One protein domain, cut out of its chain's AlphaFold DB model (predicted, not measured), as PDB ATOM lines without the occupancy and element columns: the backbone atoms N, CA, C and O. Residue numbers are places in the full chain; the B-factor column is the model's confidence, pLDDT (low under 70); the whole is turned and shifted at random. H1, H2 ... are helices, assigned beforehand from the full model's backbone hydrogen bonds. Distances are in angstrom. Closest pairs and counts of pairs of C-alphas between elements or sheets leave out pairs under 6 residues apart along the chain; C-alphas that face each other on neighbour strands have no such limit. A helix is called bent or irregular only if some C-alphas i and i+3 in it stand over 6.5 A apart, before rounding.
ATOM      1  N   ALA A 715      -2.256 -33.664  11.706       95.12
ATOM      2  CA  ALA A 715      -2.816 -32.738  12.696       95.12
ATOM      3  C   ALA A 715      -2.411 -33.070  14.143       95.12
ATOM      4  O   ALA A 715      -1.766 -32.256  14.794       95.12
ATOM      5  N   SER A 716      -2.642 -34.304  14.608       94.69
ATOM      6  CA  SER A 716      -2.279 -34.716  15.978       94.69
ATOM      7  C   SER A 716      -0.771 -34.624  16.275       94.69
ATOM      8  O   SER A 716      -0.367 -34.404  17.420       94.69
ATOM      9  N   ARG A 717       0.095 -34.787  15.263       96.44
ATOM     10  CA  ARG A 717       1.544 -34.582  15.427       96.44
ATOM     11  C   ARG A 717       1.855 -33.100  15.625       96.44
ATOM     12  O   ARG A 717       2.634 -32.767  16.515       96.44
ATOM     13  N   GLU A 718       1.255 -32.236  14.816       96.50
ATOM     14  CA  GLU A 718       1.473 -30.792  14.895       96.50
ATOM     15  C   GLU A 718       0.847 -30.171  16.157       96.50
ATOM     16  O   GLU A 718       1.446 -29.285  16.759       96.50
ATOM     17  N   GLU A 719      -0.282 -30.694  16.645       95.31
ATOM     18  CA  GLU A 719      -0.851 -30.309  17.946       95.31
ATOM     19  C   GLU A 719       0.114 -30.600  19.100       95.31
ATOM     20  O   GLU A 719       0.329 -29.750  19.966       95.31
ATOM     21  N   LYS A 720       0.744 -31.786  19.104       96.12
ATOM     22  CA  LYS A 720       1.769 -32.140  20.102       96.12
ATOM     23  C   LYS A 720       2.994 -31.239  19.997       96.12
ATOM     24  O   LYS A 720       3.559 -30.856  21.022       96.12
ATOM     25  N   LYS A 721       3.407 -30.906  18.770       96.12
ATOM     26  CA  LYS A 721       4.506 -29.968  18.506       96.12
ATOM     27  C   LYS A 721       4.210 -28.588  19.096       96.12
ATOM     28  O   LYS A 721       5.060 -28.055  19.803       96.12
ATOM     29  N   LEU A 722       3.008 -28.051  18.880       95.88
ATOM     30  CA  LEU A 722       2.580 -26.784  19.477       95.88
ATOM     31  C   LEU A 722       2.501 -26.857  21.004       95.88
ATOM     32  O   LEU A 722       3.019 -25.961  21.663       95.88
ATOM     33  N   SER A 723       1.945 -27.936  21.571       95.00
ATOM     34  CA  SER A 723       1.873 -28.113  23.035       95.00
ATOM     35  C   SER A 723       3.273 -28.070  23.641       95.00
ATOM     36  O   SER A 723       3.549 -27.285  24.541       95.00
ATOM     37  N   THR A 724       4.204 -28.821  23.043       95.44
ATOM     38  CA  THR A 724       5.609 -28.870  23.471       95.44
ATOM     39  C   THR A 724       6.276 -27.501  23.328       95.44
ATOM     40  O   THR A 724       7.048 -27.090  24.191       95.44
ATOM     41  N   PHE A 725       5.975 -26.772  22.247       95.25
ATOM     42  CA  PHE A 725       6.483 -25.423  22.030       95.25
ATOM     43  C   PHE A 725       6.013 -24.475  23.134       95.25
ATOM     44  O   PHE A 725       6.853 -23.770  23.692       95.25
ATOM     45  N   PHE A 726       4.715 -24.435  23.450       92.94
ATOM     46  CA  PHE A 726       4.139 -23.544  24.467       92.94
ATOM     47  C   PHE A 726       4.492 -23.942  25.908       92.94
ATOM     48  O   PHE A 726       4.592 -23.062  26.759       92.94
ATOM     49  N   GLU A 727       4.760 -25.222  26.173       92.25
ATOM     50  CA  GLU A 727       5.252 -25.725  27.466       92.25
ATOM     51  C   GLU A 727       6.763 -25.495  27.678       92.25
ATOM     52  O   GLU A 727       7.282 -25.712  28.776       92.25
ATOM     53  N   ALA A 728       7.494 -25.059  26.645       91.50
ATOM     54  CA  ALA A 728       8.939 -24.882  26.720       91.50
ATOM     55  C   ALA A 728       9.352 -23.763  27.695       91.50
ATOM     56  O   ALA A 728       8.760 -22.678  27.738       91.50
ATOM     57  N   ASN A 729      10.437 -24.016  28.435       89.00
ATOM     58  CA  ASN A 729      11.016 -23.064  29.381       89.00
ATOM     59  C   ASN A 729      11.488 -21.763  28.693       89.00
ATOM     60  O   ASN A 729      11.666 -21.704  27.475       89.00
ATOM     61  N   ARG A 730      11.723 -20.704  29.481       86.06
ATOM     62  CA  ARG A 730      12.114 -19.384  28.948       86.06
ATOM     63  C   ARG A 730      13.481 -19.370  28.253       86.06
ATOM     64  O   ARG A 730      13.692 -18.554  27.366       86.06
ATOM     65  N   GLU A 731      14.374 -20.304  28.574       83.69
ATOM     66  CA  GLU A 731      15.654 -20.471  27.863       83.69
ATOM     67  C   GLU A 731      15.435 -20.796  26.379       83.69
ATOM     68  O   GLU A 731      16.078 -20.211  25.507       83.69
ATOM     69  N   ARG A 732      14.451 -21.654  26.074       90.38
ATOM     70  CA  ARG A 732      14.065 -21.987  24.695       90.38
ATOM     71  C   ARG A 732      13.392 -20.838  23.949       90.38
ATOM     72  O   ARG A 732      13.276 -20.911  22.730       90.38
ATOM     73  N   TRP A 733      12.941 -19.784  24.634       92.94
ATOM     74  CA  TRP A 733      12.309 -18.640  23.965       92.94
ATOM     75  C   TRP A 733      13.322 -17.845  23.146       92.94
ATOM     76  O   TRP A 733      12.997 -17.404  22.047       92.94
ATOM     77  N   VAL A 734      14.547 -17.701  23.662       92.25
ATOM     78  CA  VAL A 734      15.631 -17.001  22.966       92.25
ATOM     79  C   VAL A 734      16.054 -17.785  21.730       92.25
ATOM     80  O   VAL A 734      16.132 -17.206  20.656       92.25
ATOM     81  N   GLU A 735      16.237 -19.103  21.835       90.81
ATOM     82  CA  GLU A 735      16.573 -19.950  20.679       90.81
ATOM     83  C   GLU A 735      15.484 -19.902  19.601       90.81
ATOM     84  O   GLU A 735      15.775 -19.634  18.436       90.81
ATOM     85  N   ALA A 736      14.217 -20.054  20.001       92.75
ATOM     86  CA  ALA A 736      13.071 -20.005  19.096       92.75
ATOM     87  C   ALA A 736      12.907 -18.652  18.380       92.75
ATOM     88  O   ALA A 736      12.202 -18.574  17.370       92.75
ATOM     89  N   ALA A 737      13.541 -17.580  18.872       94.25
ATOM     90  CA  ALA A 737      13.581 -16.297  18.180       94.25
ATOM     91  C   ALA A 737      14.488 -16.322  16.935       94.25
ATOM     92  O   ALA A 737      14.365 -15.431  16.102       94.25
ATOM     93  N   TYR A 738      15.345 -17.330  16.752       94.31
ATOM     94  CA  TYR A 738      16.282 -17.440  15.624       94.31
ATOM     95  C   TYR A 738      16.143 -18.773  14.863       94.31
ATOM     96  O   TYR A 738      17.071 -19.212  14.183       94.31
ATOM     97  N   GLU A 739      14.989 -19.437  14.968       94.69
ATOM     98  CA  GLU A 739      14.675 -20.675  14.245       94.69
ATOM     99  C   GLU A 739      13.690 -20.420  13.097       94.69
ATOM    100  O   GLU A 739      12.750 -19.633  13.231       94.69
ATOM    101  N   ALA A 740      13.846 -21.143  11.980       94.50
ATOM    102  CA  ALA A 740      12.917 -21.063  10.850       94.50
ATOM    103  C   ALA A 740      11.460 -21.333  11.274       94.50
ATOM    104  O   ALA A 740      10.559 -20.546  10.955       94.50
ATOM    105  N   GLU A 741      11.255 -22.402  12.055       95.81
ATOM    106  CA  GLU A 741       9.984 -22.788  12.682       95.81
ATOM    107  C   GLU A 741       9.804 -22.166  14.087       95.81
ATOM    108  O   GLU A 741       9.285 -22.803  15.000       95.81
ATOM    109  N   GLY A 742      10.229 -20.912  14.265       95.31
ATOM    110  CA  GLY A 742      10.101 -20.163  15.518       95.31
ATOM    111  C   GLY A 742       8.691 -19.626  15.815       95.31
ATOM    112  O   GLY A 742       7.689 -20.026  15.218       95.31
ATOM    113  N   VAL A 743       8.601 -18.649  16.724       96.62
ATOM    114  CA  VAL A 743       7.321 -18.125  17.256       96.62
ATOM    115  C   VAL A 743       6.334 -17.635  16.183       96.62
ATOM    116  O   VAL A 743       5.134 -17.898  16.272       96.62
ATOM    117  N   PHE A 744       6.811 -16.987  15.120       97.81
ATOM    118  CA  PHE A 744       5.946 -16.517  14.031       97.81
ATOM    119  C   PHE A 744       5.358 -17.678  13.218       97.81
ATOM    120  O   PHE A 744       4.199 -17.631  12.818       97.81
ATOM    121  N   TYR A 745       6.129 -18.749  13.001       98.31
ATOM    122  CA  TYR A 745       5.636 -19.950  12.323       98.31
ATOM    123  C   TYR A 745       4.613 -20.693  13.182       98.31
ATOM    124  O   TYR A 745       3.566 -21.094  12.681       98.31
ATOM    125  N   MET A 746       4.881 -20.814  14.483       97.75
ATOM    126  CA  MET A 746       3.994 -21.506  15.419       97.75
ATOM    127  C   MET A 746       2.619 -20.836  15.536       97.75
ATOM    128  O   MET A 746       1.621 -21.539  15.666       97.75
ATOM    129  N   GLY A 747       2.530 -19.507  15.408       97.12
ATOM    130  CA  GLY A 747       1.236 -18.810  15.349       97.12
ATOM    131  C   GLY A 747       0.400 -19.197  14.129       97.12
ATOM    132  O   GLY A 747      -0.800 -19.434  14.242       97.12
ATOM    133  N   VAL A 748       1.037 -19.337  12.965       98.00
ATOM    134  CA  VAL A 748       0.350 -19.766  11.737       98.00
ATOM    135  C   VAL A 748       0.014 -21.255  11.770       98.00
ATOM    136  O   VAL A 748      -1.058 -21.651  11.320       98.00
ATOM    137  N   LEU A 749       0.888 -22.087  12.344       98.25
ATOM    138  CA  LEU A 749       0.592 -23.500  12.574       98.25
ATOM    139  C   LEU A 749      -0.612 -23.667  13.511       98.25
ATOM    140  O   LEU A 749      -1.461 -24.513  13.245       98.25
ATOM    141  N   ALA A 750      -0.730 -22.834  14.552       97.69
ATOM    142  CA  ALA A 750      -1.882 -22.848  15.451       97.69
ATOM    143  C   ALA A 750      -3.195 -22.633  14.687       97.69
ATOM    144  O   ALA A 750      -4.115 -23.415  14.891       97.69
ATOM    145  N   LEU A 751      -3.259 -21.686  13.738       97.50
ATOM    146  CA  LEU A 751      -4.452 -21.476  12.895       97.50
ATOM    147  C   LEU A 751      -4.921 -22.750  12.178       97.50
ATOM    148  O   LEU A 751      -6.116 -22.913  11.935       97.50
ATOM    149  N   ALA A 752      -3.993 -23.646  11.831       96.38
ATOM    150  CA  ALA A 752      -4.299 -24.879  11.121       96.38
ATOM    151  C   ALA A 752      -4.819 -26.006  12.031       96.38
ATOM    152  O   ALA A 752      -5.530 -26.879  11.532       96.38
ATOM    153  N   VAL A 753      -4.471 -26.023  13.327       95.62
ATOM    154  CA  VAL A 753      -4.731 -27.185  14.209       95.62
ATOM    155  C   VAL A 753      -5.385 -26.870  15.560       95.62
ATOM    156  O   VAL A 753      -6.036 -27.743  16.118       95.62
ATOM    157  N   TYR A 754      -5.296 -25.648  16.085       95.69
ATOM    158  CA  TYR A 754      -5.948 -25.265  17.340       95.69
ATOM    159  C   TYR A 754      -7.292 -24.588  17.102       95.69
ATOM    160  O   TYR A 754      -7.408 -23.640  16.340       95.69
ATOM    161  N   SER A 755      -8.320 -25.066  17.805       94.75
ATOM    162  CA  SER A 755      -9.644 -24.433  17.804       94.75
ATOM    163  C   SER A 755      -9.604 -23.026  18.422       94.75
ATOM    164  O   SER A 755      -8.742 -22.765  19.265       94.75
ATOM    165  N   PRO A 756     -10.580 -22.146  18.116       95.00
ATOM    166  CA  PRO A 756     -10.689 -20.831  18.746       95.00
ATOM    167  C   PRO A 756     -10.694 -20.919  20.278       95.00
ATOM    168  O   PRO A 756     -10.016 -20.152  20.945       95.00
ATOM    169  N   ALA A 757     -11.370 -21.921  20.850       93.81
ATOM    170  CA  ALA A 757     -11.386 -22.137  22.298       93.81
ATOM    171  C   ALA A 757      -9.999 -22.467  22.882       93.81
ATOM    172  O   ALA A 757      -9.695 -22.047  23.994       93.81
ATOM    173  N   HIS A 758      -9.158 -23.208  22.151       93.94
ATOM    174  CA  HIS A 758      -7.767 -23.448  22.554       93.94
ATOM    175  C   HIS A 758      -6.882 -22.222  22.326       93.94
ATOM    176  O   HIS A 758      -5.967 -21.975  23.103       93.94
ATOM    177  N   TRP A 759      -7.140 -21.447  21.272       95.19
ATOM    178  CA  TRP A 759      -6.435 -20.192  21.040       95.19
ATOM    179  C   TRP A 759      -6.654 -19.201  22.186       95.19
ATOM    180  O   TRP A 759      -5.682 -18.647  22.696       95.19
ATOM    181  N   GLU A 760      -7.894 -19.052  22.657       94.88
ATOM    182  CA  GLU A 760      -8.236 -18.158  23.770       94.88
ATOM    183  C   GLU A 760      -7.424 -18.442  25.042       94.88
ATOM    184  O   GLU A 760      -7.056 -17.511  25.751       94.88
ATOM    185  N   THR A 761      -7.072 -19.703  25.320       95.00
ATOM    186  CA  THR A 761      -6.266 -20.048  26.507       95.00
ATOM    187  C   THR A 761      -4.770 -19.763  26.340       95.00
ATOM    188  O   THR A 761      -4.039 -19.744  27.331       95.00
ATOM    189  N   LEU A 762      -4.295 -19.544  25.109       94.88
ATOM    190  CA  LEU A 762      -2.875 -19.392  24.778       94.88
ATOM    191  C   LEU A 762      -2.514 -18.014  24.217       94.88
ATOM    192  O   LEU A 762      -1.329 -17.680  24.182       94.88
ATOM    193  N   LYS A 763      -3.489 -17.209  23.780       95.25
ATOM    194  CA  LYS A 763      -3.254 -15.959  23.042       95.25
ATOM    195  C   LYS A 763      -2.360 -14.972  23.806       95.25
ATOM    196  O   LYS A 763      -1.448 -14.404  23.207       95.25
ATOM    197  N   VAL A 764      -2.514 -14.835  25.128       96.31
ATOM    198  CA  VAL A 764      -1.652 -13.960  25.951       96.31
ATOM    199  C   VAL A 764      -0.239 -14.524  26.061       96.31
ATOM    200  O   VAL A 764       0.730 -13.805  25.829       96.31
ATOM    201  N   THR A 765      -0.095 -15.825  26.322       95.44
ATOM    202  CA  THR A 765       1.214 -16.500  26.331       95.44
ATOM    203  C   THR A 765       1.917 -16.355  24.982       95.44
ATOM    204  O   THR A 765       3.124 -16.128  24.916       95.44
ATOM    205  N   TYR A 766       1.175 -16.436  23.879       97.25
ATOM    206  CA  TYR A 766       1.714 -16.220  22.544       97.25
ATOM    207  C   TYR A 766       2.205 -14.781  22.336       97.25
ATOM    208  O   TYR A 766       3.309 -14.588  21.820       97.25
ATOM    209  N   LEU A 767       1.446 -13.783  22.805       97.94
ATOM    210  CA  LEU A 767       1.858 -12.378  22.784       97.94
ATOM    211  C   LEU A 767       3.171 -12.167  23.550       97.94
ATOM    212  O   LEU A 767       4.087 -11.541  23.022       97.94
ATOM    213  N   GLN A 768       3.312 -12.753  24.746       96.75
ATOM    214  CA  GLN A 768       4.557 -12.679  25.525       96.75
ATOM    215  C   GLN A 768       5.758 -13.194  24.730       96.75
ATOM    216  O   GLN A 768       6.815 -12.563  24.715       96.75
ATOM    217  N   ARG A 769       5.600 -14.324  24.032       96.81
ATOM    218  CA  ARG A 769       6.686 -14.928  23.246       96.81
ATOM    219  C   ARG A 769       7.031 -14.117  22.005       96.81
ATOM    220  O   ARG A 769       8.202 -14.045  21.643       96.81
ATOM    221  N   LEU A 770       6.041 -13.492  21.372       98.00
ATOM    222  CA  LEU A 770       6.259 -12.579  20.254       98.00
ATOM    223  C   LEU A 770       7.012 -11.317  20.689       98.00
ATOM    224  O   LEU A 770       7.994 -10.950  20.045       98.00
ATOM    225  N   LEU A 771       6.607 -10.697  21.800       97.88
ATOM    226  CA  LEU A 771       7.280  -9.520  22.361       97.88
ATOM    227  C   LEU A 771       8.708  -9.847  22.809       97.88
ATOM    228  O   LEU A 771       9.630  -9.086  22.520       97.88
ATOM    229  N   ALA A 772       8.908 -11.007  23.441       96.62
ATOM    230  CA  ALA A 772      10.228 -11.522  23.782       96.62
ATOM    231  C   ALA A 772      11.108 -11.702  22.537       96.62
ATOM    232  O   ALA A 772      12.232 -11.209  22.511       96.62
ATOM    233  N   ALA A 773      10.606 -12.361  21.489       96.25
ATOM    234  CA  ALA A 773      11.366 -12.565  20.258       96.25
ATOM    235  C   ALA A 773      11.709 -11.239  19.561       96.25
ATOM    236  O   ALA A 773      12.839 -11.065  19.106       96.25
ATOM    237  N   ALA A 774      10.767 -10.293  19.513       97.19
ATOM    238  CA  ALA A 774      10.993  -8.958  18.966       97.19
ATOM    239  C   ALA A 774      12.078  -8.199  19.742       97.19
ATOM    240  O   ALA A 774      12.995  -7.646  19.140       97.19
ATOM    241  N   HIS A 775      12.023  -8.243  21.075       96.94
ATOM    242  CA  HIS A 775      13.023  -7.621  21.936       96.94
ATOM    243  C   HIS A 775      14.413  -8.225  21.741       96.94
ATOM    244  O   HIS A 775      15.370  -7.501  21.489       96.94
ATOM    245  N   VAL A 776      14.507  -9.554  21.813       95.06
ATOM    246  CA  VAL A 776      15.756 -10.306  21.651       95.06
ATOM    247  C   VAL A 776      16.424  -9.971  20.314       95.06
ATOM    248  O   VAL A 776      17.622  -9.700  20.280       95.06
ATOM    249  N   ARG A 777      15.643  -9.890  19.229       94.81
ATOM    250  CA  ARG A 777      16.130  -9.488  17.899       94.81
ATOM    251  C   ARG A 777      16.530  -8.012  17.822       94.81
ATOM    252  O   ARG A 777      17.462  -7.687  17.092       94.81
ATOM    253  N   ALA A 778      15.855  -7.131  18.561       95.06
ATOM    254  CA  ALA A 778      16.181  -5.706  18.607       95.06
ATOM    255  C   ALA A 778      17.497  -5.428  19.352       95.06
ATOM    256  O   ALA A 778      18.239  -4.534  18.956       95.06
ATOM    257  N   VAL A 779      17.802  -6.194  20.406       94.19
ATOM    258  CA  VAL A 779      19.051  -6.040  21.176       94.19
ATOM    259  C   VAL A 779      20.212  -6.858  20.609       94.19
ATOM    260  O   VAL A 779      21.369  -6.518  20.847       94.19
ATOM    261  N   SER A 780      19.933  -7.931  19.861       90.06
ATOM    262  CA  SER A 780      20.963  -8.773  19.253       90.06
ATOM    263  C   SER A 780      20.502  -9.393  17.923       90.06
ATOM    264  O   SER A 780      19.597 -10.230  17.910       90.06
ATOM    265  N   PRO A 781      21.165  -9.085  16.791       83.19
ATOM    266  CA  PRO A 781      20.841  -9.687  15.493       83.19
ATOM    267  C   PRO A 781      21.134 -11.194  15.402       83.19
ATOM    268  O   PRO A 781      20.582 -11.878  14.546       83.19
ATOM    269  N   HIS A 782      21.994 -11.711  16.283       86.12
ATOM    270  CA  HIS A 782      22.359 -13.128  16.386       86.12
ATOM    271  C   HIS A 782      22.043 -13.647  17.795       86.12
ATOM    272  O   HIS A 782      21.989 -12.835  18.724       86.12
ATOM    273  N   PRO A 783      21.883 -14.966  18.008       84.06
ATOM    274  CA  PRO A 783      21.636 -15.486  19.347       84.06
ATOM    275  C   PRO A 783      22.736 -15.074  20.327       84.06
ATOM    276  O   PRO A 783      23.924 -15.235  20.019       84.06
ATOM    277  N   PRO A 784      22.375 -14.555  21.510       83.38
ATOM    278  CA  PRO A 784      23.358 -14.180  22.510       83.38
ATOM    279  C   PRO A 784      24.093 -15.414  23.053       83.38
ATOM    280  O   PRO A 784      23.558 -16.525  23.085       83.38
ATOM    281  N   GLN A 785      25.334 -15.223  23.513       78.88
ATOM    282  CA  GLN A 785      26.134 -16.312  24.080       78.88
ATOM    283  C   GLN A 785      25.398 -16.972  25.255       78.88
ATOM    284  O   GLN A 785      24.962 -16.302  26.191       78.88
ATOM    285  N   ASN A 786      25.278 -18.302  25.210       80.94
ATOM    286  CA  ASN A 786      24.530 -19.109  26.183       80.94
ATOM    287  C   ASN A 786      23.044 -18.715  26.330       80.94
ATOM    288  O   ASN A 786      22.473 -18.946  27.394       80.94
ATOM    289  N   ASN A 787      22.432 -18.117  25.299       83.69
ATOM    290  CA  ASN A 787      21.037 -17.665  25.285       83.69
ATOM    291  C   ASN A 787      20.682 -16.634  26.371       83.69
ATOM    292  O   ASN A 787      19.514 -16.509  26.720       83.69
ATOM    293  N   LYS A 788      21.663 -15.898  26.909       88.38
ATOM    294  CA  LYS A 788      21.432 -14.915  27.978       88.38
ATOM    295  C   LYS A 788      21.217 -13.511  27.434       88.38
ATOM    296  O   LYS A 788      22.082 -12.973  26.745       88.38
ATOM    297  N   VAL A 789      20.102 -12.895  27.796       91.12
ATOM    298  CA  VAL A 789      19.738 -11.539  27.383       91.12
ATOM    299  C   VAL A 789      20.257 -10.551  28.426       91.12
ATOM    300  O   VAL A 789      19.795 -10.529  29.565       91.12
ATOM    301  N   ILE A 790      21.257  -9.752  28.048       91.00
ATOM    302  CA  ILE A 790      21.895  -8.782  28.956       91.00
ATOM    303  C   ILE A 790      21.031  -7.528  29.094       91.00
ATOM    304  O   ILE A 790      20.749  -7.081  30.203       91.00
ATOM    305  N   ASP A 791      20.626  -6.967  27.960       92.94
ATOM    306  CA  ASP A 791      19.794  -5.776  27.899       92.94
ATOM    307  C   ASP A 791      18.325  -6.189  27.957       92.94
ATOM    308  O   ASP A 791      17.820  -6.799  27.020       92.94
ATOM    309  N   LYS A 792      17.680  -5.899  29.090       94.75
ATOM    310  CA  LYS A 792      16.268  -6.208  29.369       94.75
ATOM    311  C   LYS A 792      15.422  -4.943  29.506       94.75
ATOM    312  O   LYS A 792      14.288  -5.009  29.978       94.75
ATOM    313  N   GLU A 793      15.984  -3.785  29.163       95.44
ATOM    314  CA  GLU A 793      15.270  -2.517  29.241       95.44
ATOM    315  C   GLU A 793      14.323  -2.375  28.054       95.44
ATOM    316  O   GLU A 793      14.716  -2.582  26.902       95.44
ATOM    317  N   THR A 794      13.081  -1.983  28.330       94.88
ATOM    318  CA  THR A 794      12.061  -1.742  27.308       94.88
ATOM    319  C   THR A 794      12.573  -0.786  26.230       94.88
ATOM    320  O   THR A 794      13.155   0.256  26.528       94.88
ATOM    321  N   LYS A 795      12.373  -1.159  24.962       96.19
ATOM    322  CA  LYS A 795      12.765  -0.360  23.789       96.19
ATOM    323  C   LYS A 795      11.609   0.500  23.281       96.19
ATOM    324  O   LYS A 795      10.480   0.384  23.753       96.19
ATOM    325  N   ASP A 796      11.884   1.336  22.286       94.38
ATOM    326  CA  ASP A 796      10.838   2.095  21.601       94.38
ATOM    327  C   ASP A 796       9.782   1.167  20.986       94.38
ATOM    328  O   ASP A 796      10.092   0.077  20.497       94.38
ATOM    329  N   TRP A 797       8.528   1.629  20.944       94.56
ATOM    330  CA  TRP A 797       7.391   0.857  20.428       94.56
ATOM    331  C   TRP A 797       7.627   0.286  19.021       94.56
ATOM    332  O   TRP A 797       7.186  -0.824  18.721       94.56
ATOM    333  N   ALA A 798       8.389   0.989  18.180       93.19
ATOM    334  CA  ALA A 798       8.768   0.527  16.846       93.19
ATOM    335  C   ALA A 798       9.443  -0.862  16.850       93.19
ATOM    336  O   ALA A 798       9.239  -1.639  15.915       93.19
ATOM    337  N   ALA A 799      10.175  -1.216  17.914       95.75
ATOM    338  CA  ALA A 799      10.795  -2.531  18.064       95.75
ATOM    339  C   ALA A 799       9.766  -3.663  18.248       95.75
ATOM    340  O   ALA A 799      10.029  -4.796  17.857       95.75
ATOM    341  N   TYR A 800       8.583  -3.365  18.794       97.50
ATOM    342  CA  TYR A 800       7.553  -4.351  19.151       97.50
ATOM    343  C   TYR A 800       6.335  -4.329  18.223       97.50
ATOM    344  O   TYR A 800       5.648  -5.344  18.093       97.50
ATOM    345  N   LYS A 801       6.075  -3.197  17.555       97.06
ATOM    346  CA  LYS A 801       4.875  -2.952  16.738       97.06
ATOM    347  C   LYS A 801       4.604  -4.075  15.737       97.06
ATOM    348  O   LYS A 801       3.483  -4.565  15.657       97.06
ATOM    349  N   HIS A 802       5.626  -4.532  15.012       97.06
ATOM    350  CA  HIS A 802       5.469  -5.606  14.026       97.06
ATOM    351  C   HIS A 802       4.994  -6.923  14.672       97.06
ATOM    352  O   HIS A 802       4.120  -7.604  14.140       97.06
ATOM    353  N   ALA A 803       5.519  -7.278  15.844       98.00
ATOM    354  CA  ALA A 803       5.130  -8.489  16.557       98.00
ATOM    355  C   ALA A 803       3.699  -8.384  17.107       98.00
ATOM    356  O   ALA A 803       2.930  -9.339  17.004       98.00
ATOM    357  N   ALA A 804       3.315  -7.206  17.603       98.00
ATOM    358  CA  ALA A 804       1.956  -6.918  18.053       98.00
ATOM    359  C   ALA A 804       0.937  -6.969  16.898       98.00
ATOM    360  O   ALA A 804      -0.092  -7.635  17.005       98.00
ATOM    361  N   ILE A 805       1.249  -6.359  15.748       98.25
ATOM    362  CA  ILE A 805       0.396  -6.442  14.553       98.25
ATOM    363  C   ILE A 805       0.290  -7.890  14.072       98.25
ATOM    364  O   ILE A 805      -0.807  -8.345  13.768       98.25
ATOM    365  N   PHE A 806       1.396  -8.641  14.029       98.69
ATOM    366  CA  PHE A 806       1.356 -10.053  13.646       98.69
ATOM    367  C   PHE A 806       0.423 -10.859  14.559       98.69
ATOM    368  O   PHE A 806      -0.392 -11.636  14.063       98.69
ATOM    369  N   TRP A 807       0.495 -10.634  15.875       98.44
ATOM    370  CA  TRP A 807      -0.424 -11.234  16.839       98.44
ATOM    371  C   TRP A 807      -1.885 -10.887  16.523       98.44
ATOM    372  O   TRP A 807      -2.710 -11.791  16.412       98.44
ATOM    373  N   ALA A 808      -2.192  -9.605  16.299       98.25
ATOM    374  CA  ALA A 808      -3.554  -9.151  16.006       98.25
ATOM    375  C   ALA A 808      -4.086  -9.706  14.682       98.25
ATOM    376  O   ALA A 808      -5.282  -9.957  14.552       98.25
ATOM    377  N   LEU A 809      -3.209  -9.943  13.703       98.50
ATOM    378  CA  LEU A 809      -3.598 -10.608  12.465       98.50
ATOM    379  C   LEU A 809      -3.978 -12.075  12.717       98.50
ATOM    380  O   LEU A 809      -4.998 -12.533  12.212       98.50
ATOM    381  N   VAL A 810      -3.193 -12.811  13.510       98.38
ATOM    382  CA  VAL A 810      -3.516 -14.205  13.869       98.38
ATOM    383  C   VAL A 810      -4.831 -14.272  14.651       98.38
ATOM    384  O   VAL A 810      -5.712 -15.056  14.298       98.38
ATOM    385  N   ASP A 811      -5.001 -13.409  15.651       97.81
ATOM    386  CA  ASP A 811      -6.232 -13.328  16.440       97.81
ATOM    387  C   ASP A 811      -7.451 -12.943  15.579       97.81
ATOM    388  O   ASP A 811      -8.494 -13.600  15.611       97.81
ATOM    389  N   GLY A 812      -7.289 -11.951  14.700       97.06
ATOM    390  CA  GLY A 812      -8.311 -11.531  13.746       97.06
ATOM    391  C   GLY A 812      -8.735 -12.643  12.781       97.06
ATOM    392  O   GLY A 812      -9.908 -12.721  12.413       97.06
ATOM    393  N   ILE A 813      -7.844 -13.564  12.404       98.00
ATOM    394  CA  ILE A 813      -8.220 -14.717  11.571       98.00
ATOM    395  C   ILE A 813      -9.183 -15.646  12.333       98.00
ATOM    396  O   ILE A 813     -10.203 -16.052  11.766       98.00
ATOM    397  N   TYR A 814      -8.955 -15.924  13.618       97.06
ATOM    398  CA  TYR A 814      -9.934 -16.659  14.430       97.06
ATOM    399  C   TYR A 814     -11.250 -15.886  14.571       97.06
ATOM    400  O   TYR A 814     -12.328 -16.421  14.298       97.06
ATOM    401  N   ASN A 815     -11.158 -14.609  14.942       95.50
ATOM    402  CA  ASN A 815     -12.298 -13.807  15.379       95.50
ATOM    403  C   ASN A 815     -13.107 -13.164  14.244       95.50
ATOM    404  O   ASN A 815     -14.229 -12.699  14.470       95.50
ATOM    405  N   MET A 816     -12.587 -13.156  13.015       95.38
ATOM    406  CA  MET A 816     -13.241 -12.553  11.850       95.38
ATOM    407  C   MET A 816     -13.437 -13.565  10.725       95.38
ATOM    408  O   MET A 816     -14.576 -13.756  10.296       95.38
ATOM    409  N   PHE A 817     -12.371 -14.239  10.274       95.44
ATOM    410  CA  PHE A 817     -12.468 -15.223   9.189       95.44
ATOM    411  C   PHE A 817     -13.203 -16.486   9.643       95.44
ATOM    412  O   PHE A 817     -14.150 -16.910   8.980       95.44
ATOM    413  N   PHE A 818     -12.825 -17.052  10.792       96.25
ATOM    414  CA  PHE A 818     -13.351 -18.337  11.267       96.25
ATOM    415  C   PHE A 818     -14.324 -18.235  12.441       96.25
ATOM    416  O   PHE A 818     -14.699 -19.252  13.019       96.25
ATOM    417  N   LYS A 819     -14.849 -17.037  12.726       92.88
ATOM    418  CA  LYS A 819     -15.825 -16.792  13.805       92.88
ATOM    419  C   LYS A 819     -17.042 -17.721  13.770       92.88
ATOM    420  O   LYS A 819     -17.647 -18.003  14.798       92.88
ATOM    421  N   LYS A 820     -17.456 -18.123  12.565       92.12
ATOM    422  CA  LYS A 820     -18.626 -18.983  12.323       92.12
ATOM    423  C   LYS A 820     -18.247 -20.429  11.980       92.12
ATOM    424  O   LYS A 820     -19.131 -21.194  11.600       92.12
ATOM    425  N   ALA A 821     -16.969 -20.791  12.054       92.94
ATOM    426  CA  ALA A 821     -16.533 -22.160  11.821       92.94
ATOM    427  C   ALA A 821     -16.972 -23.060  12.982       92.94
ATOM    428  O   ALA A 821     -17.006 -22.636  14.139       92.94
ATOM    429  N   SER A 822     -17.320 -24.309  12.665       90.00
ATOM    430  CA  SER A 822     -17.633 -25.300  13.693       90.00
ATOM    431  C   SER A 822     -16.399 -25.560  14.553       90.00
ATOM    432  O   SER A 822     -15.297 -25.702  14.031       90.00
ATOM    433  N   SER A 823     -16.592 -25.636  15.867       85.06
ATOM    434  CA  SER A 823     -15.577 -26.155  16.794       85.06
ATOM    435  C   SER A 823     -15.868 -27.604  17.205       85.06
ATOM    436  O   SER A 823     -15.161 -28.159  18.044       85.06
ATOM    437  N   ASP A 824     -16.899 -28.220  16.617       79.75
ATOM    438  CA  ASP A 824     -17.263 -29.611  16.867       79.75
ATOM    439  C   ASP A 824     -16.412 -30.538  15.990       79.75
ATOM    440  O   ASP A 824     -16.580 -30.585  14.770       79.75
ATOM    441  N   GLY A 825     -15.517 -31.301  16.619       85.31
ATOM    442  CA  GLY A 825     -14.630 -32.252  15.946       85.31
ATOM    443  C   GLY A 825     -13.201 -31.735  15.773       85.31
ATOM    444  O   GLY A 825     -12.736 -30.879  16.521       85.31
ATOM    445  N   GLU A 826     -12.475 -32.303  14.812       92.50
ATOM    446  CA  GLU A 826     -11.092 -31.916  14.517       92.50
ATOM    447  C   GLU A 826     -11.065 -30.544  13.823       92.50
ATOM    448  O   GLU A 826     -11.737 -30.328  12.807       92.50
ATOM    449  N   TRP A 827     -10.307 -29.594  14.381       95.56
ATOM    450  CA  TRP A 827     -10.310 -28.201  13.919       95.56
ATOM    451  C   TRP A 827      -9.854 -28.063  12.465       95.56
ATOM    452  O   TRP A 827     -10.507 -27.379  11.678       95.56
ATOM    453  N   SER A 828      -8.795 -28.774  12.077       95.69
ATOM    454  CA  SER A 828      -8.275 -28.766  10.706       95.69
ATOM    455  C   SER A 828      -9.323 -29.230   9.685       95.69
ATOM    456  O   SER A 828      -9.394 -28.718   8.570       95.69
ATOM    457  N   VAL A 829     -10.204 -30.166  10.044       95.69
ATOM    458  CA  VAL A 829     -11.315 -30.586   9.175       95.69
ATOM    459  C   VAL A 829     -12.384 -29.494   9.106       95.69
ATOM    460  O   VAL A 829     -12.868 -29.166   8.022       95.69
ATOM    461  N   SER A 830     -12.708 -28.883  10.245       96.06
ATOM    462  CA  SER A 830     -13.718 -27.824  10.336       96.06
ATOM    463  C   SER A 830     -13.328 -26.564   9.559       96.06
ATOM    464  O   SER A 830     -14.171 -25.992   8.870       96.06
ATOM    465  N   VAL A 831     -12.055 -26.156   9.604       95.62
ATOM    466  CA  VAL A 831     -11.532 -25.023   8.820       95.62
ATOM    467  C   VAL A 831     -11.591 -25.316   7.327       95.62
ATOM    468  O   VAL A 831     -12.053 -24.465   6.567       95.62
ATOM    469  N   ALA A 832     -11.169 -26.511   6.898       95.88
ATOM    470  CA  ALA A 832     -11.230 -26.895   5.488       95.88
ATOM    471  C   ALA A 832     -12.669 -26.840   4.953       95.88
ATOM    472  O   ALA A 832     -12.946 -26.188   3.944       95.88
ATOM    473  N   GLU A 833     -13.610 -27.448   5.677       95.44
ATOM    474  CA  GLU A 833     -15.023 -27.438   5.300       95.44
ATOM    475  C   GLU A 833     -15.634 -26.033   5.360       95.44
ATOM    476  O   GLU A 833     -16.444 -25.675   4.500       95.44
ATOM    477  N   PHE A 834     -15.213 -25.194   6.311       96.62
ATOM    478  CA  PHE A 834     -15.661 -23.809   6.376       96.62
ATOM    479  C   PHE A 834     -15.188 -23.004   5.161       96.62
ATOM    480  O   PHE A 834     -16.018 -22.365   4.512       96.62
ATOM    481  N   VAL A 835     -13.898 -23.063   4.804       96.31
ATOM    482  CA  VAL A 835     -13.369 -22.326   3.642       96.31
ATOM    483  C   VAL A 835     -14.044 -22.769   2.348       96.31
ATOM    484  O   VAL A 835     -14.380 -21.935   1.507       96.31
ATOM    485  N   ARG A 836     -14.315 -24.069   2.222       94.38
ATOM    486  CA  ARG A 836     -14.982 -24.668   1.064       94.38
ATOM    487  C   ARG A 836     -16.401 -24.143   0.822       94.38
ATOM    488  O   ARG A 836     -16.821 -24.074  -0.330       94.38
ATOM    489  N   HIS A 837     -17.133 -23.775   1.873       94.00
ATOM    490  CA  HIS A 837     -18.563 -23.442   1.789       94.00
ATOM    491  C   HIS A 837     -18.902 -21.958   1.965       94.00
ATOM    492  O   HIS A 837     -20.055 -21.582   1.765       94.00
ATOM    493  N   ASN A 838     -17.940 -21.118   2.353       94.12
ATOM    494  CA  ASN A 838     -18.225 -19.775   2.868       94.12
ATOM    495  C   ASN A 838     -17.391 -18.674   2.192       94.12
ATOM    496  O   ASN A 838     -16.983 -17.712   2.840       94.12
ATOM    497  N   ASP A 839     -17.149 -18.786   0.888       91.25
ATOM    498  CA  ASP A 839     -16.329 -17.847   0.115       91.25
ATOM    499  C   ASP A 839     -16.790 -16.378   0.232       91.25
ATOM    500  O   ASP A 839     -15.970 -15.488   0.456       91.25
ATOM    501  N   GLN A 840     -18.098 -16.114   0.194       90.31
ATOM    502  CA  GLN A 840     -18.646 -14.772   0.406       90.31
ATOM    503  C   GLN A 840     -18.342 -14.234   1.814       90.31
ATOM    504  O   GLN A 840     -17.918 -13.086   1.961       90.31
ATOM    505  N   ILE A 841     -18.532 -15.058   2.850       93.06
ATOM    506  CA  ILE A 841     -18.272 -14.662   4.243       93.06
ATOM    507  C   ILE A 841     -16.787 -14.344   4.428       93.06
ATOM    508  O   ILE A 841     -16.459 -13.388   5.126       93.06
ATOM    509  N   LEU A 842     -15.897 -15.096   3.778       94.06
ATOM    510  CA  LEU A 842     -14.454 -14.865   3.832       94.06
ATOM    511  C   LEU A 842     -14.048 -13.541   3.165       94.06
ATOM    512  O   LEU A 842     -13.225 -12.815   3.719       94.06
ATOM    513  N   VAL A 843     -14.644 -13.178   2.025       90.06
ATOM    514  CA  VAL A 843     -14.392 -11.878   1.365       90.06
ATOM    515  C   VAL A 843     -14.879 -10.707   2.230       90.06
ATOM    516  O   VAL A 843     -14.193  -9.688   2.370       90.06
ATOM    517  N   GLU A 844     -16.048 -10.849   2.857       91.31
ATOM    518  CA  GLU A 844     -16.577  -9.849   3.792       91.31
ATOM    519  C   GLU A 844     -15.714  -9.737   5.059       91.31
ATOM    520  O   GLU A 844     -15.433  -8.627   5.517       91.31
ATOM    521  N   ALA A 845     -15.265 -10.866   5.616       93.50
ATOM    522  CA  ALA A 845     -14.370 -10.909   6.772       93.50
ATOM    523  C   ALA A 845     -13.019 -10.253   6.465       93.50
ATOM    524  O   ALA A 845     -12.553  -9.434   7.252       93.50
ATOM    525  N   SER A 846     -12.451 -10.532   5.292       93.12
ATOM    526  CA  SER A 846     -11.224  -9.903   4.803       93.12
ATOM    527  C   SER A 846     -11.342  -8.381   4.710       93.12
ATOM    528  O   SER A 846     -10.457  -7.660   5.161       93.12
ATOM    529  N   SER A 847     -12.462  -7.868   4.189       88.69
ATOM    530  CA  SER A 847     -12.705  -6.419   4.106       88.69
ATOM    531  C   SER A 847     -12.763  -5.768   5.494       88.69
ATOM    532  O   SER A 847     -12.181  -4.709   5.713       88.69
ATOM    533  N   LYS A 848     -13.421  -6.425   6.459       93.00
ATOM    534  CA  LYS A 848     -13.473  -5.951   7.850       93.00
ATOM    535  C   LYS A 848     -12.102  -5.994   8.518       93.00
ATOM    536  O   LYS A 848     -11.732  -5.045   9.198       93.00
ATOM    537  N   MET A 849     -11.358  -7.080   8.319       94.50
ATOM    538  CA  MET A 849     -10.024  -7.242   8.890       94.50
ATOM    539  C   MET A 849      -9.043  -6.226   8.306       94.50
ATOM    540  O   MET A 849      -8.205  -5.703   9.033       94.50
ATOM    541  N   LEU A 850      -9.181  -5.883   7.021       93.31
ATOM    542  CA  LEU A 850      -8.408  -4.799   6.429       93.31
ATOM    543  C   LEU A 850      -8.757  -3.438   7.043       93.31
ATOM    544  O   LEU A 850      -7.833  -2.680   7.321       93.31
ATOM    545  N   SER A 851     -10.042  -3.140   7.272       90.88
ATOM    546  CA  SER A 851     -10.467  -1.901   7.949       90.88
ATOM    547  C   SER A 851      -9.795  -1.779   9.315       90.88
ATOM    548  O   SER A 851      -9.077  -0.816   9.550       90.88
ATOM    549  N   MET A 852      -9.912  -2.815  10.156       93.25
ATOM    550  CA  MET A 852      -9.277  -2.860  11.479       93.25
ATOM    551  C   MET A 852      -7.749  -2.716  11.384       93.25
ATOM    552  O   MET A 852      -7.149  -1.911  12.091       93.25
ATOM    553  N   TYR A 853      -7.107  -3.396  10.430       93.50
ATOM    554  CA  TYR A 853      -5.672  -3.231  10.196       93.50
ATOM    555  C   TYR A 853      -5.293  -1.784   9.830       93.50
ATOM    556  O   TYR A 853      -4.334  -1.250  10.379       93.50
ATOM    557  N   GLN A 854      -6.015  -1.138   8.909       89.75
ATOM    558  CA  GLN A 854      -5.657   0.195   8.409       89.75
ATOM    559  C   GLN A 854      -6.029   1.331   9.363       89.75
ATOM    560  O   GLN A 854      -5.285   2.306   9.448       89.75
ATOM    561  N   GLU A 855      -7.183   1.228  10.013       89.00
ATOM    562  CA  GLU A 855      -7.782   2.301  10.807       89.00
ATOM    563  C   GLU A 855      -7.386   2.213  12.280       89.00
ATOM    564  O   GLU A 855      -7.297   3.252  12.928       89.00
ATOM    565  N   GLU A 856      -7.107   1.011  12.793       89.56
ATOM    566  CA  GLU A 856      -6.840   0.792  14.219       89.56
ATOM    567  C   GLU A 856      -5.415   0.281  14.475       89.56
ATOM    568  O   GLU A 856      -4.727   0.839  15.323       89.56
ATOM    569  N   LEU A 857      -4.913  -0.715  13.727       90.81
ATOM    570  CA  LEU A 857      -3.588  -1.305  14.006       90.81
ATOM    571  C   LEU A 857      -2.400  -0.484  13.483       90.81
ATOM    572  O   LEU A 857      -1.358  -0.409  14.137       90.81
ATOM    573  N   LEU A 858      -2.500   0.105  12.288       88.81
ATOM    574  CA  LEU A 858      -1.410   0.912  11.721       88.81
ATOM    575  C   LEU A 858      -1.107   2.195  12.520       88.81
ATOM    576  O   LEU A 858       0.083   2.500  12.666       88.81
ATOM    577  N   PRO A 859      -2.108   2.936  13.037       87.62
ATOM    578  CA  PRO A 859      -1.871   4.163  13.800       87.62
ATOM    579  C   PRO A 859      -1.300   3.964  15.209       87.62
ATOM    580  O   PRO A 859      -0.859   4.951  15.793       87.62
ATOM    581  N   LEU A 860      -1.275   2.729  15.734       87.62
ATOM    582  CA  LEU A 860      -0.836   2.428  17.103       87.62
ATOM    583  C   LEU A 860       0.523   3.050  17.439       87.62
ATOM    584  O   LEU A 860       1.542   2.726  16.812       87.62
ATOM    585  N   ALA A 861       0.549   3.864  18.492       86.38
ATOM    586  CA  ALA A 861       1.728   4.569  18.980       86.38
ATOM    587  C   ALA A 861       2.348   3.934  20.237       86.38
ATOM    588  O   ALA A 861       3.469   4.290  20.602       86.38
ATOM    589  N   SER A 862       1.659   2.997  20.896       91.62
ATOM    590  CA  SER A 862       2.158   2.340  22.111       91.62
ATOM    591  C   SER A 862       1.601   0.928  22.326       91.62
ATOM    592  O   SER A 862       0.586   0.546  21.743       91.62
ATOM    593  N   PHE A 863       2.244   0.167  23.220       94.69
ATOM    594  CA  PHE A 863       1.757  -1.151  23.637       94.69
ATOM    595  C   PHE A 863       0.444  -1.071  24.432       94.69
ATOM    596  O   PHE A 863      -0.417  -1.934  24.283       94.69
ATOM    597  N   ALA A 864       0.250  -0.016  25.225       90.75
ATOM    598  CA  ALA A 864      -0.995   0.196  25.955       90.75
ATOM    599  C   ALA A 864      -2.186   0.427  25.011       90.75
ATOM    600  O   ALA A 864      -3.236  -0.188  25.181       90.75
ATOM    601  N   GLU A 865      -1.997   1.253  23.979       90.62
ATOM    602  CA  GLU A 865      -3.005   1.482  22.937       90.62
ATOM    603  C   GLU A 865      -3.312   0.196  22.162       90.62
ATOM    604  O   GLU A 865      -4.471  -0.101  21.889       90.62
ATOM    605  N   PHE A 866      -2.289  -0.618  21.875       95.81
ATOM    606  CA  PHE A 866      -2.487  -1.939  21.284       95.81
ATOM    607  C   PHE A 866      -3.399  -2.810  22.157       95.81
ATOM    608  O   PHE A 866      -4.387  -3.341  21.654       95.81
ATOM    609  N   CYS A 867      -3.100  -2.935  23.457       94.19
ATOM    610  CA  CYS A 867      -3.908  -3.720  24.390       94.19
ATOM    611  C   CYS A 867      -5.358  -3.221  24.494       94.19
ATOM    612  O   CYS A 867      -6.250  -4.045  24.680       94.19
ATOM    613  N   ASP A 868      -5.599  -1.914  24.365       89.75
ATOM    614  CA  ASP A 868      -6.948  -1.338  24.314       89.75
ATOM    615  C   ASP A 868      -7.686  -1.755  23.035       89.75
ATOM    616  O   ASP A 868      -8.736  -2.398  23.097       89.75
ATOM    617  N   VAL A 869      -7.078  -1.498  21.871       90.44
ATOM    618  CA  VAL A 869      -7.656  -1.788  20.548       90.44
ATOM    619  C   VAL A 869      -7.994  -3.269  20.377       90.44
ATOM    620  O   VAL A 869      -9.080  -3.606  19.906       90.44
ATOM    621  N   VAL A 870      -7.101  -4.174  20.789       92.06
ATOM    622  CA  VAL A 870      -7.347  -5.623  20.678       92.06
ATOM    623  C   VAL A 870      -8.143  -6.203  21.853       92.06
ATOM    624  O   VAL A 870      -8.343  -7.414  21.931       92.06
ATOM    625  N   GLY A 871      -8.602  -5.356  22.778       91.25
ATOM    626  CA  GLY A 871      -9.459  -5.751  23.891       91.25
ATOM    627  C   GLY A 871      -8.767  -6.597  24.960       91.25
ATOM    628  O   GLY A 871      -9.446  -7.336  25.665       91.25
ATOM    629  N   LEU A 872      -7.446  -6.503  25.119       93.56
ATOM    630  CA  LEU A 872      -6.667  -7.257  26.111       93.56
ATOM    631  C   LEU A 872      -6.554  -6.576  27.483       93.56
ATOM    632  O   LEU A 872      -6.039  -7.200  28.404       93.56
ATOM    633  N   LEU A 873      -7.060  -5.351  27.674       89.31
ATOM    634  CA  LEU A 873      -6.959  -4.641  28.966       89.31
ATOM    635  C   LEU A 873      -7.606  -5.371  30.158       89.31
ATOM    636  O   LEU A 873      -7.269  -5.096  31.304       89.31
ATOM    637  N   HIS A 874      -8.527  -6.303  29.905       88.75
ATOM    638  CA  HIS A 874      -9.133  -7.128  30.954       88.75
ATOM    639  C   HIS A 874      -8.249  -8.308  31.394       88.75
ATOM    640  O   HIS A 874      -8.443  -8.837  32.485       88.75
ATOM    641  N   GLU A 875      -7.298  -8.725  30.554       89.56
ATOM    642  CA  GLU A 875      -6.308  -9.771  30.854       89.56
ATOM    643  C   GLU A 875      -4.947  -9.162  31.231       89.56
ATOM    644  O   GLU A 875      -4.165  -9.777  31.952       89.56
ATOM    645  N   ILE A 876      -4.672  -7.940  30.759       92.81
ATOM    646  CA  ILE A 876      -3.444  -7.174  30.971       92.81
ATOM    647  C   ILE A 876      -3.827  -5.803  31.544       92.81
ATOM    648  O   ILE A 876      -3.937  -4.818  30.814       92.81
ATOM    649  N   GLU A 877      -4.039  -5.739  32.862       85.56
ATOM    650  CA  GLU A 877      -4.469  -4.504  33.545       85.56
ATOM    651  C   GLU A 877      -3.425  -3.376  33.441       85.56
ATOM    652  O   GLU A 877      -3.783  -2.203  33.345       85.56
ATOM    653  N   ASN A 878      -2.133  -3.729  33.434       91.81
ATOM    654  CA  ASN A 878      -1.020  -2.789  33.309       91.81
ATOM    655  C   ASN A 878      -0.070  -3.213  32.168       91.81
ATOM    656  O   ASN A 878       0.837  -4.020  32.394       91.81
ATOM    657  N   PRO A 879      -0.263  -2.694  30.939       92.75
ATOM    658  CA  PRO A 879       0.541  -3.071  29.773       92.75
ATOM    659  C   PRO A 879       2.045  -2.805  29.929       92.75
ATOM    660  O   PRO A 879       2.858  -3.624  29.500       92.75
ATOM    661  N   ASP A 880       2.430  -1.701  30.570       88.88
ATOM    662  CA  ASP A 880       3.842  -1.337  30.745       88.88
ATOM    663  C   ASP A 880       4.553  -2.285  31.719       88.88
ATOM    664  O   ASP A 880       5.673  -2.745  31.465       88.88
ATOM    665  N   GLU A 881       3.883  -2.626  32.823       93.94
ATOM    666  CA  GLU A 881       4.382  -3.603  33.793       93.94
ATOM    667  C   GLU A 881       4.441  -5.005  33.185       93.94
ATOM    668  O   GLU A 881       5.453  -5.683  33.336       93.94
ATOM    669  N   PHE A 882       3.422  -5.400  32.416       96.19
ATOM    670  CA  PHE A 882       3.404  -6.678  31.706       96.19
ATOM    671  C   PHE A 882       4.582  -6.816  30.743       96.19
ATOM    672  O   PHE A 882       5.282  -7.829  30.765       96.19
ATOM    673  N   LEU A 883       4.835  -5.802  29.906       95.81
ATOM    674  CA  LEU A 883       5.965  -5.833  28.982       95.81
ATOM    675  C   LEU A 883       7.282  -5.914  29.759       95.81
ATOM    676  O   LEU A 883       8.107  -6.778  29.473       95.81
ATOM    677  N   THR A 884       7.445  -5.090  30.792       95.44
ATOM    678  CA  THR A 884       8.644  -5.098  31.640       95.44
ATOM    679  C   THR A 884       8.862  -6.465  32.300       95.44
ATOM    680  O   THR A 884       9.974  -6.993  32.282       95.44
ATOM    681  N   GLU A 885       7.810  -7.094  32.827       95.62
ATOM    682  CA  GLU A 885       7.873  -8.423  33.435       95.62
ATOM    683  C   GLU A 885       8.263  -9.501  32.414       95.62
ATOM    684  O   GLU A 885       9.064 -10.392  32.725       95.62
ATOM    685  N   VAL A 886       7.745  -9.429  31.183       95.75
ATOM    686  CA  VAL A 886       8.141 -10.345  30.102       95.75
ATOM    687  C   VAL A 886       9.649 -10.268  29.863       95.75
ATOM    688  O   VAL A 886      10.290 -11.320  29.799       95.75
ATOM    689  N   LEU A 887      10.211  -9.055  29.791       96.06
ATOM    690  CA  LEU A 887      11.633  -8.826  29.514       96.06
ATOM    691  C   LEU A 887      12.537  -9.208  30.691       96.06
ATOM    692  O   LEU A 887      13.538  -9.898  30.501       96.06
ATOM    693  N   LEU A 888      12.176  -8.821  31.919       94.88
ATOM    694  CA  LEU A 888      12.971  -9.112  33.120       94.88
ATOM    695  C   LEU A 888      13.167 -10.615  33.336       94.88
ATOM    696  O   LEU A 888      14.248 -11.062  33.738       94.88
ATOM    697  N   ASN A 889      12.136 -11.390  33.014       92.62
ATOM    698  CA  ASN A 889      12.127 -12.838  33.145       92.62
ATOM    699  C   ASN A 889      12.780 -13.582  31.959       92.62
ATOM    700  O   ASN A 889      12.755 -14.816  31.942       92.62
ATOM    701  N   LEU A 890      13.341 -12.893  30.959       92.69
ATOM    702  CA  LEU A 890      14.198 -13.546  29.962       92.69
ATOM    703  C   LEU A 890      15.468 -14.115  30.631       92.69
ATOM    704  O   LEU A 890      15.911 -13.567  31.644       92.69
TER     705      LEU A 890
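This is residues 715 to 890 of the 891 residues of an uncharacterized protein of Scylla olivacea (UniProt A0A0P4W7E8). Look for three helices side by side, H3, H4 and H5, running up and down as a core, with H1 covering H3 on one side and H7 covering H5 on the other. H6 meets one end of H3 at a corner, while short H2 and H9 pack on H4. There are 176 residues with nine named helices, H1 to H9 in chain order, and no named strand: an all-helix class, compact, with a radius of gyration of the C-alphas of 16.8 A and spans of 51 by 38 by 27 A.

Start with H1, residues 715 to 727, which touches H3, residues 743 to 753, at a steep tilt of 39 degrees; C-alphas 715 and 753 are closest, 6.1 A. H2, residues 731 to 736, touches residues 769 to 776 of H4, residues 756 to 779; C-alphas 734 and 773 are closest, 6.7 A. H3, H4 and H5, residues 798 to 817, form an up-and-down bundle, each running against the one before; in the hairpin of H4 and H5, C-alphas 770 and 803 are closest, 5.6 A. H6, residues 827 to 837, touches H3, closest at C-alphas 828 and 753, 5.2 A. H7, residues 839 to 857, touches H5 at a shallow tilt of 27 degrees, closest at C-alphas 845 and 817, 5.3 A. H8, residues 863 to 869, touches H9, residues 879 to 888, closest at C-alphas 864 and 879, 5.3 A. Every O i to N i+4 pair is within hydrogen-bond range in H1, H6, H7, H8 and H9, against 1 of 2 in H2, 5 of 7 in H3, 16 of 20 in H4 and 14 of 16 in H5.

Find C-alpha 715 at (-2.816, -32.738, 12.696), where H1 begins, and C-alpha 888 at (12.971, -9.112, 33.120), where H9 ends. H4 spans 33.3 A, H5 27.5 A and H7 25.1 A. H4 and H5 are irregular: C-alphas 761 and 764 are 7.7 A apart, 799 and 802 7.4 A.

C-alphas 790 and 837 are farthest apart, 50.9 A. The link from H4 to H5, residues 780 to 797, is long. The printed part has no cut, and no printed residue is under 70 in pLDDT.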